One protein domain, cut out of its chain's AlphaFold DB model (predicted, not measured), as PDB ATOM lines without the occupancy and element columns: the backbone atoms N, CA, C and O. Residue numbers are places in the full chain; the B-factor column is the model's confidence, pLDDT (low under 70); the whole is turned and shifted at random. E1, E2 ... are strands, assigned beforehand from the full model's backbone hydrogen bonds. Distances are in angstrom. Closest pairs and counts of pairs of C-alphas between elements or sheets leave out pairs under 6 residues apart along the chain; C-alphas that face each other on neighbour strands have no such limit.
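This is residues 250 to 288 and 388 to 459 of the 536 residues of the protein "Cell surface protein" of Microbacterium esteraromaticum (UniProt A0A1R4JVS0). Two twisted sheets lie partly face to face as a narrow, rod-like sandwich: the sheet of four strands, E4, E3, E6 and E7, covers part of a longer sheet of three, in which the hairpin of E1 and E2 runs nearly the whole length, with E5 beside E2. On one side edge strand E7 comes close alongside E1, while on the other E4 and E5 meet over few residues. The printed part has 111 residues, no named helix and seven strands in the order E1 to E7; its class is all strand, and the sheets, ordered E4 - E3 - E6 - E7 and E1 - E2 - E5, are antiparallel throughout. It is only just loose, close to compact, with a radius of gyration of the C-alphas of 16.3 A and spans of 58 by 28 by 17 A.

Begin with the sheet of four and look at E6, residues 437 to 445, and E7, residues 450 to 458, a hairpin in which N 441 and O 454 are 3.0 A apart, within hydrogen-bond range. On the other side of E6 find E3, residues 391 to 396, with N 395 and O 444 at 2.9 A. E3 forms a hairpin with edge strand E4, residues 406 to 412, where N 394 and O 409 are 2.9 A apart. Now look at the other sheet: E1, residues 250 to 268, and E2, residues 271 to 288, form a hairpin at 168 degrees, with N 259 and O 279 at 2.9 A. E5, residues 420 to 432, pairs with E2, N 276 and O 426 being 2.8 A apart, and bends by 58 degrees at residue 429. Between the sheets, the closest C-alphas of E1 and E7 are those of Thr 259 and Ala 454, 5.3 A apart; those of E4 and E5 are Ala 411 and Ile 420, at 6.4 A. E1 and E4 are apart, and E2 and E3 are near each other.

Find C-alpha 250 at (-29.184, -40.797, 49.650); from there E1 runs 55.3 A to C-alpha 268 at (-25.165, -23.205, -2.581). E2 returns over 51.9 A, and E5 measures 35.4 A. E3 and E4 are 17.0 A and 18.8 A long, E6 is 27.1 A, and E7 covers 27.0 A, ending with C-alpha 458 at (-30.285, -20.207, 11.690).

The C-alphas farthest apart, those of Arg 250 and Gly 269, are 57.9 A apart. Residues 289 to 387 are not printed; look from C-alpha 288 to C-alpha 388 and the gap is 9.9 A. Of the links printed whole, none is long. The mean pLDDT of the printed part is 94.5, and no printed residue is under 70.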
ATOM      1  N   ARG A 250     -29.770 -42.067  50.106       95.25
ATOM      2  CA  ARG A 250     -29.184 -40.797  49.650       95.25
ATOM      3  C   ARG A 250     -29.590 -40.494  48.210       95.25
ATOM      4  O   ARG A 250     -29.121 -41.155  47.284       95.25
ATOM      5  N   VAL A 251     -30.437 -39.487  48.011       94.50
ATOM      6  CA  VAL A 251     -30.914 -39.064  46.687       94.50
ATOM      7  C   VAL A 251     -30.035 -37.925  46.175       94.50
ATOM      8  O   VAL A 251     -30.030 -36.834  46.741       94.50
ATOM      9  N   TYR A 252     -29.277 -38.169  45.113       95.69
ATOM     10  CA  TYR A 252     -28.399 -37.174  44.501       95.69
ATOM     11  C   TYR A 252     -29.181 -36.245  43.559       95.69
ATOM     12  O   TYR A 252     -30.016 -36.708  42.781       95.69
ATOM     13  N   ASP A 253     -28.913 -34.935  43.621       94.56
ATOM     14  CA  ASP A 253     -29.521 -33.943  42.719       94.56
ATOM     15  C   ASP A 253     -28.502 -33.426  41.694       94.56
ATOM     16  O   ASP A 253     -27.283 -33.458  41.898       94.56
ATOM     17  N   TRP A 254     -29.034 -32.959  40.570       96.44
ATOM     18  CA  TRP A 254     -28.310 -32.595  39.363       96.44
ATOM     19  C   TRP A 254     -28.900 -31.322  38.755       96.44
ATOM     20  O   TRP A 254     -30.098 -31.248  38.461       96.44
ATOM     21  N   ASP A 255     -28.046 -30.338  38.486       96.56
ATOM     22  CA  ASP A 255     -28.362 -29.277  37.534       96.56
ATOM     23  C   ASP A 255     -28.178 -29.830  36.117       96.56
ATOM     24  O   ASP A 255     -27.188 -30.500  35.820       96.56
ATOM     25  N   PHE A 256     -29.155 -29.579  35.245       97.38
ATOM     26  CA  PHE A 256     -29.225 -30.176  33.913       97.38
ATOM     27  C   PHE A 256     -29.600 -29.117  32.879       97.38
ATOM     28  O   PHE A 256     -30.729 -28.612  32.861       97.38
ATOM     29  N   GLU A 257     -28.645 -28.771  32.023       97.56
ATOM     30  CA  GLU A 257     -28.796 -27.745  30.995       97.56
ATOM     31  C   GLU A 257     -28.386 -28.251  29.611       97.56
ATOM     32  O   GLU A 257     -27.696 -29.259  29.457       97.56
ATOM     33  N   LYS A 258     -28.840 -27.537  28.582       98.00
ATOM     34  CA  LYS A 258     -28.475 -27.790  27.194       98.00
ATOM     35  C   LYS A 258     -28.271 -26.463  26.487       98.00
ATOM     36  O   LYS A 258     -29.085 -25.549  26.612       98.00
ATOM     37  N   THR A 259     -27.199 -26.377  25.715       97.75
ATOM     38  CA  THR A 259     -26.891 -25.234  24.857       97.75
ATOM     39  C   THR A 259     -26.728 -25.696  23.413       97.75
ATOM     40  O   THR A 259     -26.503 -26.877  23.145       97.75
ATOM     41  N   GLY A 260     -26.886 -24.765  22.475       96.62
ATOM     42  CA  GLY A 260     -26.648 -24.989  21.054       96.62
ATOM     43  C   GLY A 260     -26.001 -23.754  20.440       96.62
ATOM     44  O   GLY A 260     -26.408 -22.631  20.746       96.62
ATOM     45  N   THR A 261     -25.001 -23.954  19.588       96.38
ATOM     46  CA  THR A 261     -24.285 -22.891  18.873       96.38
ATOM     47  C   THR A 261     -24.310 -23.182  17.379       96.38
ATOM     48  O   THR A 261     -23.960 -24.277  16.951       96.38
ATOM     49  N   VAL A 262     -24.715 -22.201  16.570       94.62
ATOM     50  CA  VAL A 262     -24.652 -22.315  15.106       94.62
ATOM     51  C   VAL A 262     -23.200 -22.142  14.660       94.62
ATOM     52  O   VAL A 262     -22.572 -21.128  14.972       94.62
ATOM     53  N   GLY A 263     -22.679 -23.139  13.950       90.25
ATOM     54  CA  GLY A 263     -21.343 -23.153  13.370       90.25
ATOM     55  C   GLY A 263     -21.276 -22.421  12.028       90.25
ATOM     56  O   GLY A 263     -21.863 -21.354  11.832       90.25
ATOM     57  N   ALA A 264     -20.524 -22.979  11.079       86.75
ATOM     58  CA  ALA A 264     -20.407 -22.405   9.743       86.75
ATOM     59  C   ALA A 264     -21.652 -22.717   8.893       86.75
ATOM     60  O   ALA A 264     -21.970 -23.880   8.653       86.75
ATOM     61  N   ILE A 265     -22.315 -21.675   8.385       89.94
ATOM     62  CA  ILE A 265     -23.377 -21.813   7.381       89.94
ATOM     63  C   ILE A 265     -22.730 -21.926   5.994       89.94
ATOM     64  O   ILE A 265     -21.963 -21.050   5.586       89.94
ATOM     65  N   THR A 266     -23.058 -22.987   5.261       89.94
ATOM     66  CA  THR A 266     -22.683 -23.198   3.857       89.94
ATOM     67  C   THR A 266     -23.872 -22.860   2.961       89.94
ATOM     68  O   THR A 266     -24.996 -23.254   3.254       89.94
ATOM     69  N   VAL A 267     -23.639 -22.133   1.867       88.75
ATOM     70  CA  VAL A 267     -24.681 -21.683   0.927       88.75
ATOM     71  C   VAL A 267     -24.335 -22.153  -0.487       88.75
ATOM     72  O   VAL A 267     -23.230 -21.876  -0.959       88.75
ATOM     73  N   ASP A 268     -25.274 -22.813  -1.170       86.44
ATOM     74  CA  ASP A 268     -25.165 -23.205  -2.581       86.44
ATOM     75  C   ASP A 268     -26.436 -22.792  -3.350       86.44
ATOM     76  O   ASP A 268     -27.490 -23.425  -3.288       86.44
ATOM     77  N   GLY A 269     -26.346 -21.667  -4.064       86.62
ATOM     78  CA  GLY A 269     -27.484 -21.073  -4.768       86.62
ATOM     79  C   GLY A 269     -28.520 -20.473  -3.813       86.62
ATOM     80  O   GLY A 269     -28.211 -19.525  -3.091       86.62
ATOM     81  N   ASP A 270     -29.745 -21.001  -3.866       85.62
ATOM     82  CA  ASP A 270     -30.880 -20.592  -3.024       85.62
ATOM     83  C   ASP A 270     -31.058 -21.503  -1.782       85.62
ATOM     84  O   ASP A 270     -31.889 -21.214  -0.918       85.62
ATOM     85  N   GLU A 271     -30.280 -22.592  -1.686       89.38
ATOM     86  CA  GLU A 271     -30.276 -23.549  -0.571       89.38
ATOM     87  C   GLU A 271     -29.035 -23.354   0.319       89.38
ATOM     88  O   GLU A 271     -27.980 -22.880  -0.116       89.38
ATOM     89  N   ALA A 272     -29.156 -23.731   1.590       91.44
ATOM     90  CA  ALA A 272     -28.077 -23.684   2.565       91.44
ATOM     91  C   ALA A 272     -28.142 -24.860   3.551       91.44
ATOM     92  O   ALA A 272     -29.190 -25.485   3.744       91.44
ATOM     93  N   SER A 273     -27.020 -25.123   4.213       92.12
ATOM     94  CA  SER A 273     -26.945 -25.997   5.381       92.12
ATOM     95  C   SER A 273     -26.053 -25.393   6.461       92.12
ATOM     96  O   SER A 273     -25.217 -24.527   6.186       92.12
ATOM     97  N   ALA A 274     -26.252 -25.802   7.710       94.50
ATOM     98  CA  ALA A 274     -25.465 -25.318   8.837       94.50
ATOM     99  C   ALA A 274     -25.232 -26.428   9.858       94.50
ATOM    100  O   ALA A 274     -26.179 -27.078  10.296       94.50
ATOM    101  N   ASP A 275     -23.985 -26.593  10.282       95.31
ATOM    102  CA  ASP A 275     -23.663 -27.419  11.442       95.31
ATOM    103  C   ASP A 275     -24.047 -26.675  12.729       95.31
ATOM    104  O   ASP A 275     -23.770 -25.481  12.880       95.31
ATOM    105  N   VAL A 276     -24.698 -27.373  13.658       96.56
ATOM    106  CA  VAL A 276     -25.074 -26.868  14.982       96.56
ATOM    107  C   VAL A 276     -24.437 -27.752  16.042       96.56
ATOM    108  O   VAL A 276     -24.793 -28.923  16.178       96.56
ATOM    109  N   ASP A 277     -23.520 -27.175  16.811       97.00
ATOM    110  CA  ASP A 277     -22.883 -27.839  17.942       97.00
ATOM    111  C   ASP A 277     -23.793 -27.730  19.169       97.00
ATOM    112  O   ASP A 277     -24.093 -26.629  19.640       97.00
ATOM    113  N   PHE A 278     -24.234 -28.872  19.690       97.69
ATOM    114  CA  PHE A 278     -24.988 -28.979  20.933       97.69
ATOM    115  C   PHE A 278     -24.097 -29.493  22.061       97.69
ATOM    116  O   PHE A 278     -23.296 -30.412  21.875       97.69
ATOM    117  N   THR A 279     -24.306 -28.940  23.254       98.12
ATOM    118  CA  THR A 279     -23.714 -29.435  24.501       98.12
ATOM    119  C   THR A 279     -24.828 -29.664  25.509       98.12
ATOM    120  O   THR A 279     -25.584 -28.741  25.814       98.12
ATOM    121  N   VAL A 280     -24.933 -30.889  26.019       98.38
ATOM    122  CA  VAL A 280     -25.779 -31.241  27.169       98.38
ATOM    123  C   VAL A 280     -24.874 -31.360  28.388       98.38
ATOM    124  O   VAL A 280     -23.889 -32.095  28.338       98.38
ATOM    125  N   THR A 281     -25.197 -30.658  29.470       97.88
ATOM    126  CA  THR A 281     -24.353 -30.581  30.667       97.88
ATOM    127  C   THR A 281     -25.132 -31.034  31.893       97.88
ATOM    128  O   THR A 281     -26.173 -30.464  32.228       97.88
ATOM    129  N   ALA A 282     -24.606 -32.047  32.581       97.62
ATOM    130  CA  ALA A 282     -25.089 -32.502  33.879       97.62
ATOM    131  C   ALA A 282     -24.062 -32.140  34.962       97.62
ATOM    132  O   ALA A 282     -22.908 -32.566  34.899       97.62
ATOM    133  N   THR A 283     -24.476 -31.355  35.957       97.44
ATOM    134  CA  THR A 283     -23.612 -30.883  37.049       97.44
ATOM    135  C   THR A 283     -24.147 -31.381  38.394       97.44
ATOM    136  O   THR A 283     -25.310 -31.119  38.702       97.44
ATOM    137  N   PRO A 284     -23.339 -32.068  39.224       97.19
ATOM    138  CA  PRO A 284     -23.747 -32.486  40.567       97.19
ATOM    139  C   PRO A 284     -24.193 -31.292  41.428       97.19
ATOM    140  O   PRO A 284     -23.404 -30.376  41.659       97.19
ATOM    141  N   ASN A 285     -25.421 -31.304  41.957       94.31
ATOM    142  CA  ASN A 285     -25.974 -30.229  42.798       94.31
ATOM    143  C   ASN A 285     -26.315 -30.721  44.219       94.31
ATOM    144  O   ASN A 285     -27.385 -30.467  44.768       94.31
ATOM    145  N   GLY A 286     -25.381 -31.452  44.833       94.00
ATOM    146  CA  GLY A 286     -25.557 -31.979  46.188       94.00
ATOM    147  C   GLY A 286     -26.426 -33.238  46.238       94.00
ATOM    148  O   GLY A 286     -26.485 -34.015  45.282       94.00
ATOM    149  N   TYR A 287     -27.048 -33.462  47.393       95.06
ATOM    150  CA  TYR A 287     -27.940 -34.586  47.670       95.06
ATOM    151  C   TYR A 287     -28.921 -34.230  48.794       95.06
ATOM    152  O   TYR A 287     -28.689 -33.296  49.565       95.06
ATOM    153  N   VAL A 288     -29.993 -35.011  48.902       93.56
ATOM    154  CA  VAL A 288     -30.942 -35.004  50.017       93.56
ATOM    155  C   VAL A 288     -31.079 -36.432  50.533       93.56
ATOM    156  O   VAL A 288     -31.321 -37.363  49.766       93.56
ATOM    157  N   SER A 388     -29.788 -43.054  45.264       94.75
ATOM    158  CA  SER A 388     -30.607 -42.858  44.063       94.75
ATOM    159  C   SER A 388     -30.030 -41.733  43.215       94.75
ATOM    160  O   SER A 388     -29.568 -40.728  43.755       94.75
ATOM    161  N   PHE A 389     -30.032 -41.917  41.891       94.56
ATOM    162  CA  PHE A 389     -29.458 -40.991  40.900       94.56
ATOM    163  C   PHE A 389     -27.958 -40.676  41.093       94.56
ATOM    164  O   PHE A 389     -27.474 -39.644  40.628       94.56
ATOM    165  N   GLN A 390     -27.198 -41.559  41.763       96.06
ATOM    166  CA  GLN A 390     -25.735 -41.427  41.856       96.06
ATOM    167  C   GLN A 390     -25.073 -41.565  40.478       96.06
ATOM    168  O   GLN A 390     -24.104 -40.873  40.180       96.06
ATOM    169  N   THR A 391     -25.629 -42.419  39.625       95.94
ATOM    170  CA  THR A 391     -25.400 -42.416  38.181       95.94
ATOM    171  C   THR A 391     -26.730 -42.070  37.521       95.94
ATOM    172  O   THR A 391     -27.773 -42.471  38.033       95.94
ATOM    173  N   ILE A 392     -26.696 -41.326  36.416       96.62
ATOM    174  CA  ILE A 392     -27.879 -40.992  35.610       96.62
ATOM    175  C   ILE A 392     -27.631 -41.285  34.129       96.62
ATOM    176  O   ILE A 392     -26.534 -41.033  33.621       96.62
ATOM    177  N   THR A 393     -28.652 -41.776  33.426       96.69
ATOM    178  CA  THR A 393     -28.632 -41.975  31.967       96.69
ATOM    179  C   THR A 393     -29.229 -40.769  31.245       96.69
ATOM    180  O   THR A 393     -30.352 -40.350  31.542       96.69
ATOM    181  N   ILE A 394     -28.493 -40.221  30.275       97.31
ATOM    182  CA  ILE A 394     -28.866 -39.026  29.510       97.31
ATOM    183  C   ILE A 394     -29.181 -39.425  28.064       97.31
ATOM    184  O   ILE A 394     -28.348 -40.007  27.366       97.31
ATOM    185  N   GLY A 395     -30.390 -39.088  27.616       96.88
ATOM    186  CA  GLY A 395     -30.842 -39.262  26.235       96.88
ATOM    187  C   GLY A 395     -31.243 -37.943  25.580       96.88
ATOM    188  O   GLY A 395     -31.414 -36.932  26.263       96.88
ATOM    189  N   ASP A 396     -31.412 -37.948  24.259       97.88
ATOM    190  CA  ASP A 396     -31.616 -36.736  23.466       97.88
ATOM    191  C   ASP A 396     -32.416 -36.969  22.174       97.88
ATOM    192  O   ASP A 396     -32.149 -37.927  21.449       97.88
ATOM    193  N   ASP A 397     -33.373 -36.088  21.860       96.88
ATOM    194  CA  ASP A 397     -34.253 -36.210  20.682       96.88
ATOM    195  C   ASP A 397     -33.561 -35.936  19.336       96.88
ATOM    196  O   ASP A 397     -34.164 -36.163  18.289       96.88
ATOM    197  N   HIS A 398     -32.311 -35.453  19.336       95.56
ATOM    198  CA  HIS A 398     -31.551 -35.099  18.131       95.56
ATOM    199  C   HIS A 398     -32.326 -34.167  17.171       95.56
ATOM    200  O   HIS A 398     -32.110 -34.175  15.958       95.56
ATOM    201  N   ALA A 399     -33.202 -33.323  17.731       94.00
ATOM    202  CA  ALA A 399     -34.148 -32.445  17.044       94.00
ATOM    203  C   ALA A 399     -35.280 -33.135  16.243       94.00
ATOM    204  O   ALA A 399     -35.933 -32.468  15.434       94.00
ATOM    205  N   ASP A 400     -35.573 -34.420  16.489       94.50
ATOM    206  CA  ASP A 400     -36.796 -35.102  16.031       94.50
ATOM    207  C   ASP A 400     -37.803 -35.282  17.194       94.50
ATOM    208  O   ASP A 400     -37.780 -36.297  17.892       94.50
ATOM    209  N   PRO A 401     -38.734 -34.330  17.413       91.88
ATOM    210  CA  PRO A 401     -39.679 -34.382  18.532       91.88
ATOM    211  C   PRO A 401     -40.793 -35.436  18.379       91.88
ATOM    212  O   PRO A 401     -41.559 -35.639  19.323       91.88
ATOM    213  N   ASP A 402     -40.916 -36.083  17.212       93.25
ATOM    214  CA  ASP A 402     -41.780 -37.257  16.996       93.25
ATOM    215  C   ASP A 402     -40.971 -38.583  17.058       93.25
ATOM    216  O   ASP A 402     -41.553 -39.674  16.989       93.25
ATOM    217  N   GLY A 403     -39.642 -38.498  17.192       89.62
ATOM    218  CA  GLY A 403     -38.695 -39.611  17.215       89.62
ATOM    219  C   GLY A 403     -38.407 -40.193  18.610       89.62
ATOM    220  O   GLY A 403     -38.924 -39.729  19.631       89.62
ATOM    221  N   PRO A 404     -37.600 -41.268  18.685       91.81
ATOM    222  CA  PRO A 404     -37.065 -41.777  19.943       91.81
ATOM    223  C   PRO A 404     -35.873 -40.926  20.410       91.81
ATOM    224  O   PRO A 404     -35.018 -40.566  19.610       91.81
ATOM    225  N   PHE A 405     -35.765 -40.685  21.716       93.75
ATOM    226  CA  PHE A 405     -34.551 -40.123  22.311       93.75
ATOM    227  C   PHE A 405     -33.403 -41.149  22.210       93.75
ATOM    228  O   PHE A 405     -33.537 -42.278  22.691       93.75
ATOM    229  N   GLU A 406     -32.274 -40.767  21.613       95.81
ATOM    230  CA  GLU A 406     -31.060 -41.593  21.536       95.81
ATOM    231  C   GLU A 406     -30.174 -41.383  22.778       95.81
ATOM    232  O   GLU A 406     -30.157 -40.304  23.364       95.81
ATOM    233  N   GLU A 407     -29.450 -42.413  23.220       96.81
ATOM    234  CA  GLU A 407     -28.600 -42.353  24.421       96.81
ATOM    235  C   GLU A 407     -27.275 -41.623  24.132       96.81
ATOM    236  O   GLU A 407     -26.492 -42.068  23.292       96.81
ATOM    237  N   LEU A 408     -26.999 -40.529  24.853       96.31
ATOM    238  CA  LEU A 408     -25.707 -39.828  24.802       96.31
ATOM    239  C   LEU A 408     -24.667 -40.473  25.736       96.31
ATOM    240  O   LEU A 408     -23.466 -40.408  25.469       96.31
ATOM    241  N   GLY A 409     -25.129 -41.092  26.825       96.06
ATOM    242  CA  GLY A 409     -24.322 -41.858  27.773       96.06
ATOM    243  C   GLY A 409     -24.774 -41.670  29.222       96.06
ATOM    244  O   GLY A 409     -25.891 -41.226  29.493       96.06
ATOM    245  N   THR A 410     -23.890 -42.002  30.164       96.75
ATOM    246  CA  THR A 410     -24.136 -41.882  31.608       96.75
ATOM    247  C   THR A 410     -23.217 -40.859  32.274       96.75
ATOM    248  O   THR A 410     -22.075 -40.659  31.856       96.75
ATOM    249  N   ALA A 411     -23.709 -40.223  33.337       96.19
ATOM    250  CA  ALA A 411     -22.944 -39.315  34.190       96.19
ATOM    251  C   ALA A 411     -22.917 -39.839  35.637       96.19
ATOM    252  O   ALA A 411     -23.955 -40.223  36.172       96.19
ATOM    253  N   GLU A 412     -21.738 -39.855  36.269       96.56
ATOM    254  CA  GLU A 412     -21.543 -40.269  37.669       96.56
ATOM    255  C   GLU A 412     -21.371 -39.045  38.582       96.56
ATOM    256  O   GLU A 412     -20.598 -38.126  38.291       96.56
ATOM    257  N   TRP A 413     -22.098 -39.023  39.699       96.81
ATOM    258  CA  TRP A 413     -22.103 -37.914  40.647       96.81
ATOM    259  C   TRP A 413     -20.743 -37.803  41.338       96.81
ATOM    260  O   TRP A 413     -20.239 -38.769  41.915       96.81
ATOM    261  N   ASN A 414     -20.154 -36.607  41.307       93.19
ATOM    262  CA  ASN A 414     -18.834 -36.343  41.869       93.19
ATOM    263  C   ASN A 414     -18.868 -35.186  42.881       93.19
ATOM    264  O   ASN A 414     -19.486 -34.147  42.651       93.19
ATOM    265  N   SER A 415     -18.163 -35.360  44.002       93.12
ATOM    266  CA  SER A 415     -18.123 -34.396  45.115       93.12
ATOM    267  C   SER A 415     -17.352 -33.110  44.814       93.12
ATOM    268  O   SER A 415     -17.416 -32.165  45.594       93.12
ATOM    269  N   ASP A 416     -16.611 -33.074  43.706       94.56
ATOM    270  CA  ASP A 416     -15.907 -31.881  43.234       94.56
ATOM    271  C   ASP A 416     -16.838 -30.935  42.444       94.56
ATOM    272  O   ASP A 416     -16.407 -29.856  42.036       94.56
ATOM    273  N   HIS A 417     -18.111 -31.319  42.252       92.06
ATOM    274  CA  HIS A 417     -19.130 -30.582  41.492       92.06
ATOM    275  C   HIS A 417     -18.691 -30.248  40.054       92.06
ATOM    276  O   HIS A 417     -19.050 -29.210  39.495       92.06
ATOM    277  N   LEU A 418     -17.893 -31.130  39.445       95.75
ATOM    278  CA  LEU A 418     -17.421 -30.971  38.077       95.75
ATOM    279  C   LEU A 418     -18.552 -31.309  37.090       95.75
ATOM    280  O   LEU A 418     -19.150 -32.385  37.220       95.75
ATOM    281  N   PRO A 419     -18.833 -30.430  36.107       96.62
ATOM    282  CA  PRO A 419     -19.815 -30.694  35.064       96.62
ATOM    283  C   PRO A 419     -19.356 -31.837  34.156       96.62
ATOM    284  O   PRO A 419     -18.167 -31.978  33.855       96.62
ATOM    285  N   ILE A 420     -20.317 -32.629  33.693       97.69
ATOM    286  CA  ILE A 420     -20.127 -33.711  32.729       97.69
ATOM    287  C   ILE A 420     -20.856 -33.298  31.447       97.69
ATOM    288  O   ILE A 420     -22.076 -33.123  31.446       97.69
ATOM    289  N   GLU A 421     -20.084 -33.082  30.381       97.81
ATOM    290  CA  GLU A 421     -20.540 -32.488  29.121       97.81
ATOM    291  C   GLU A 421     -20.596 -33.529  27.993       97.81
ATOM    292  O   GLU A 421     -19.618 -34.230  27.723       97.81
ATOM    293  N   PHE A 422     -21.726 -33.578  27.290       97.81
ATOM    294  CA  PHE A 422     -21.955 -34.414  26.113       97.81
ATOM    295  C   PHE A 422     -22.084 -33.506  24.888       97.81
ATOM    296  O   PHE A 422     -23.097 -32.827  24.707       97.81
ATOM    297  N   THR A 423     -21.031 -33.464  24.069       97.25
ATOM    298  CA  THR A 423     -20.904 -32.572  22.904       97.25
ATOM    299  C   THR A 423     -21.075 -33.332  21.592       97.25
ATOM    300  O   THR A 423     -20.366 -34.318  21.366       97.25
ATOM    301  N   TYR A 424     -21.940 -32.857  20.701       96.94
ATOM    302  CA  TYR A 424     -22.159 -33.448  19.377       96.94
ATOM    303  C   TYR A 424     -22.710 -32.407  18.393       96.94
ATOM    304  O   TYR A 424     -23.231 -31.367  18.795       96.94
ATOM    305  N   THR A 425     -22.592 -32.687  17.097       96.12
ATOM    306  CA  THR A 425     -22.955 -31.756  16.020       96.12
ATOM    307  C   THR A 425     -24.108 -32.328  15.197       96.12
ATOM    308  O   THR A 425     -24.049 -33.487  14.784       96.12
ATOM    309  N   LEU A 426     -25.132 -31.517  14.922       95.44
ATOM    310  CA  LEU A 426     -26.210 -31.834  13.979       95.44
ATOM    311  C   LEU A 426     -26.118 -30.925  12.751       95.44
ATOM    312  O   LEU A 426     -26.095 -29.703  12.894       95.44
ATOM    313  N   THR A 427     -26.119 -31.499  11.550       94.12
ATOM    314  CA  THR A 427     -26.187 -30.728  10.299       94.12
ATOM    315  C   THR A 427     -27.648 -30.445   9.947       94.12
ATOM    316  O   THR A 427     -28.426 -31.359   9.675       94.12
ATOM    317  N   ALA A 428     -28.034 -29.170   9.944       92.88
ATOM    318  CA  ALA A 428     -29.337 -28.710   9.484       92.88
ATOM    319  C   ALA A 428     -29.288 -28.452   7.968       92.88
ATOM    320  O   ALA A 428     -28.819 -27.400   7.533       92.88
ATOM    321  N   ASP A 429     -29.750 -29.419   7.174       90.50
ATOM    322  CA  ASP A 429     -29.829 -29.339   5.708       90.50
ATOM    323  C   ASP A 429     -31.152 -28.726   5.204       90.50
ATOM    324  O   ASP A 429     -32.179 -28.760   5.881       90.50
ATOM    325  N   GLY A 430     -31.147 -28.222   3.962       88.75
ATOM    326  CA  GLY A 430     -32.362 -27.783   3.261       88.75
ATOM    327  C   GLY A 430     -32.918 -26.432   3.723       88.75
ATOM    328  O   GLY A 430     -34.120 -26.190   3.607       88.75
ATOM    329  N   LEU A 431     -32.061 -25.560   4.257       91.81
ATOM    330  CA  LEU A 431     -32.419 -24.213   4.701       91.81
ATOM    331  C   LEU A 431     -32.605 -23.278   3.493       91.81
ATOM    332  O   LEU A 431     -31.805 -23.306   2.557       91.81
ATOM    333  N   THR A 432     -33.616 -22.405   3.522       91.56
ATOM    334  CA  THR A 432     -33.836 -21.391   2.474       91.56
ATOM    335  C   THR A 432     -32.950 -20.165   2.706       91.56
ATOM    336  O   THR A 432     -32.985 -19.562   3.781       91.56
ATOM    337  N   VAL A 433     -32.211 -19.720   1.687       89.88
ATOM    338  CA  VAL A 433     -31.421 -18.480   1.771       89.88
ATOM    339  C   VAL A 433     -32.331 -17.255   1.927       89.88
ATOM    340  O   VAL A 433     -33.214 -16.998   1.109       89.88
ATOM    341  N   GLY A 434     -32.085 -16.458   2.969       88.25
ATOM    342  CA  GLY A 434     -32.867 -15.268   3.312       88.25
ATOM    343  C   GLY A 434     -34.085 -15.512   4.214       88.25
ATOM    344  O   GLY A 434     -34.767 -14.543   4.552       88.25
ATOM    345  N   GLU A 435     -34.348 -16.752   4.638       91.50
ATOM    346  CA  GLU A 435     -35.324 -17.075   5.690       91.50
ATOM    347  C   GLU A 435     -34.604 -17.592   6.950       91.50
ATOM    348  O   GLU A 435     -33.468 -18.053   6.884       91.50
ATOM    349  N   CYS A 436     -35.251 -17.491   8.114       93.44
ATOM    350  CA  CYS A 436     -34.715 -18.007   9.376       93.44
ATOM    351  C   CYS A 436     -35.454 -19.287   9.785       93.44
ATOM    352  O   CYS A 436     -36.687 -19.314   9.814       93.44
ATOM    353  N   THR A 437     -34.705 -20.324  10.155       93.12
ATOM    354  CA  THR A 437     -35.232 -21.603  10.650       93.12
ATOM    355  C   THR A 437     -34.807 -21.807  12.099       93.12
ATOM    356  O   THR A 437     -33.630 -21.679  12.430       93.12
ATOM    357  N   THR A 438     -35.753 -22.149  12.977       94.88
ATOM    358  CA  THR A 438     -35.447 -22.523  14.365       94.88
ATOM    359  C   THR A 438     -35.275 -24.034  14.483       94.88
ATOM    360  O   THR A 438     -36.248 -24.771  14.329       94.88
ATOM    361  N   LEU A 439     -34.067 -24.495  14.814       94.38
ATOM    362  CA  LEU A 439     -33.820 -25.879  15.222       94.38
ATOM    363  C   LEU A 439     -33.997 -25.965  16.743       94.38
ATOM    364  O   LEU A 439     -33.365 -25.208  17.477       94.38
ATOM    365  N   THR A 440     -34.873 -26.849  17.220       96.19
ATOM    366  CA  THR A 440     -35.078 -27.107  18.657       96.19
ATOM    367  C   THR A 440     -34.771 -28.560  18.952       96.19
ATOM    368  O   THR A 440     -35.179 -29.424  18.190       96.19
ATOM    369  N   ASN A 441     -34.040 -28.791  20.036       97.44
ATOM    370  CA  ASN A 441     -33.447 -30.072  20.390       97.44
ATOM    371  C   ASN A 441     -33.573 -30.268  21.914       97.44
ATOM    372  O   ASN A 441     -33.272 -29.336  22.673       97.44
ATOM    373  N   THR A 442     -34.011 -31.446  22.356       97.69
ATOM    374  CA  THR A 442     -34.400 -31.755  23.742       97.69
ATOM    375  C   THR A 442     -33.564 -32.894  24.319       97.69
ATOM    376  O   THR A 442     -33.593 -34.007  23.808       97.69
ATOM    377  N   ALA A 443     -32.911 -32.650  25.456       97.81
ATOM    378  CA  ALA A 443     -32.244 -33.676  26.253       97.81
ATOM    379  C   ALA A 443     -33.089 -34.058  27.478       97.81
ATOM    380  O   ALA A 443     -33.819 -33.225  28.023       97.81
ATOM    381  N   ALA A 444     -32.973 -35.300  27.947       97.19
ATOM    382  CA  ALA A 444     -33.697 -35.814  29.105       97.19
ATOM    383  C   ALA A 444     -32.849 -36.743  29.988       97.19
ATOM    384  O   ALA A 444     -32.021 -37.511  29.500       97.19
ATOM    385  N   ILE A 445     -33.128 -36.703  31.292       96.12
ATOM    386  CA  ILE A 445     -32.719 -37.703  32.281       96.12
ATOM    387  C   ILE A 445     -33.962 -38.539  32.590       96.12
ATOM    388  O   ILE A 445     -34.846 -38.100  33.333       96.12
ATOM    389  N   TYR A 446     -34.042 -39.732  31.998       85.00
ATOM    390  CA  TYR A 446     -35.232 -40.591  32.073       85.00
ATOM    391  C   TYR A 446     -35.631 -40.929  33.513       85.00
ATOM    392  O   TYR A 446     -36.795 -40.823  33.884       85.00
ATOM    393  N   GLU A 447     -34.644 -41.310  34.322       89.00
ATOM    394  CA  GLU A 447     -34.815 -41.824  35.686       89.00
ATOM    395  C   GLU A 447     -35.386 -40.774  36.653       89.00
ATOM    396  O   GLU A 447     -36.042 -41.125  37.630       89.00
ATOM    397  N   MET A 448     -35.178 -39.485  36.354       91.81
ATOM    398  CA  MET A 448     -35.665 -38.349  37.145       91.81
ATOM    399  C   MET A 448     -36.916 -37.680  36.537       91.81
ATOM    400  O   MET A 448     -37.374 -36.671  37.070       91.81
ATOM    401  N   GLU A 449     -37.427 -38.167  35.397       91.31
ATOM    402  CA  GLU A 449     -38.445 -37.503  34.555       91.31
ATOM    403  C   GLU A 449     -38.116 -36.024  34.204       91.31
ATOM    404  O   GLU A 449     -39.010 -35.203  33.975       91.31
ATOM    405  N   ARG A 450     -36.825 -35.652  34.147       94.75
ATOM    406  CA  ARG A 450     -36.365 -34.275  33.866       94.75
ATOM    407  C   ARG A 450     -35.968 -34.115  32.402       94.75
ATOM    408  O   ARG A 450     -35.280 -34.964  31.850       94.75
ATOM    409  N   ALA A 451     -36.343 -32.991  31.793       95.94
ATOM    410  CA  ALA A 451     -35.964 -32.630  30.428       95.94
ATOM    411  C   ALA A 451     -35.565 -31.152  30.324       95.94
ATOM    412  O   ALA A 451     -36.023 -30.317  31.107       95.94
ATOM    413  N   THR A 452     -34.715 -30.837  29.349       97.69
ATOM    414  CA  THR A 452     -34.214 -29.489  29.052       97.69
ATOM    415  C   THR A 452     -33.997 -29.346  27.543       97.69
ATOM    416  O   THR A 452     -33.783 -30.340  26.854       97.69
ATOM    417  N   GLN A 453     -34.082 -28.135  26.994       97.06
ATOM    418  CA  GLN A 453     -34.036 -27.921  25.541       97.06
ATOM    419  C   GLN A 453     -33.208 -26.699  25.150       97.06
ATOM    420  O   GLN A 453     -33.210 -25.685  25.847       97.06
ATOM    421  N   ALA A 454     -32.580 -26.778  23.979       97.44
ATOM    422  CA  ALA A 454     -31.951 -25.648  23.308       97.44
ATOM    423  C   ALA A 454     -32.662 -25.384  21.977       97.44
ATOM    424  O   ALA A 454     -32.950 -26.310  21.219       97.44
ATOM    425  N   SER A 455     -32.917 -24.108  21.689       96.38
ATOM    426  CA  SER A 455     -33.459 -23.645  20.411       96.38
ATOM    427  C   SER A 455     -32.478 -22.655  19.793       96.38
ATOM    428  O   SER A 455     -32.212 -21.612  20.390       96.38
ATOM    429  N   VAL A 456     -31.950 -22.968  18.609       95.94
ATOM    430  CA  VAL A 456     -31.089 -22.066  17.830       95.94
ATOM    431  C   VAL A 456     -31.842 -21.540  16.614       95.94
ATOM    432  O   VAL A 456     -32.638 -22.260  16.014       95.94
ATOM    433  N   GLU A 457     -31.594 -20.289  16.237       95.38
ATOM    434  CA  GLU A 457     -32.131 -19.686  15.016       95.38
ATOM    435  C   GLU A 457     -31.013 -19.567  13.976       95.38
ATOM    436  O   GLU A 457     -29.958 -18.992  14.244       95.38
ATOM    437  N   ILE A 458     -31.239 -20.147  12.797       94.75
ATOM    438  CA  ILE A 458     -30.285 -20.207  11.690       94.75
ATOM    439  C   ILE A 458     -30.845 -19.351  10.555       94.75
ATOM    440  O   ILE A 458     -31.906 -19.667  10.020       94.75
ATOM    441  N   CYS A 459     -30.144 -18.279  10.187       93.38
ATOM    442  CA  CYS A 459     -30.551 -17.345   9.132       93.38
ATOM    443  C   CYS A 459     -29.450 -17.256   8.056       93.38
ATOM    444  O   CYS A 459     -28.517 -16.463   8.216       93.38
TER     445      CYS A 459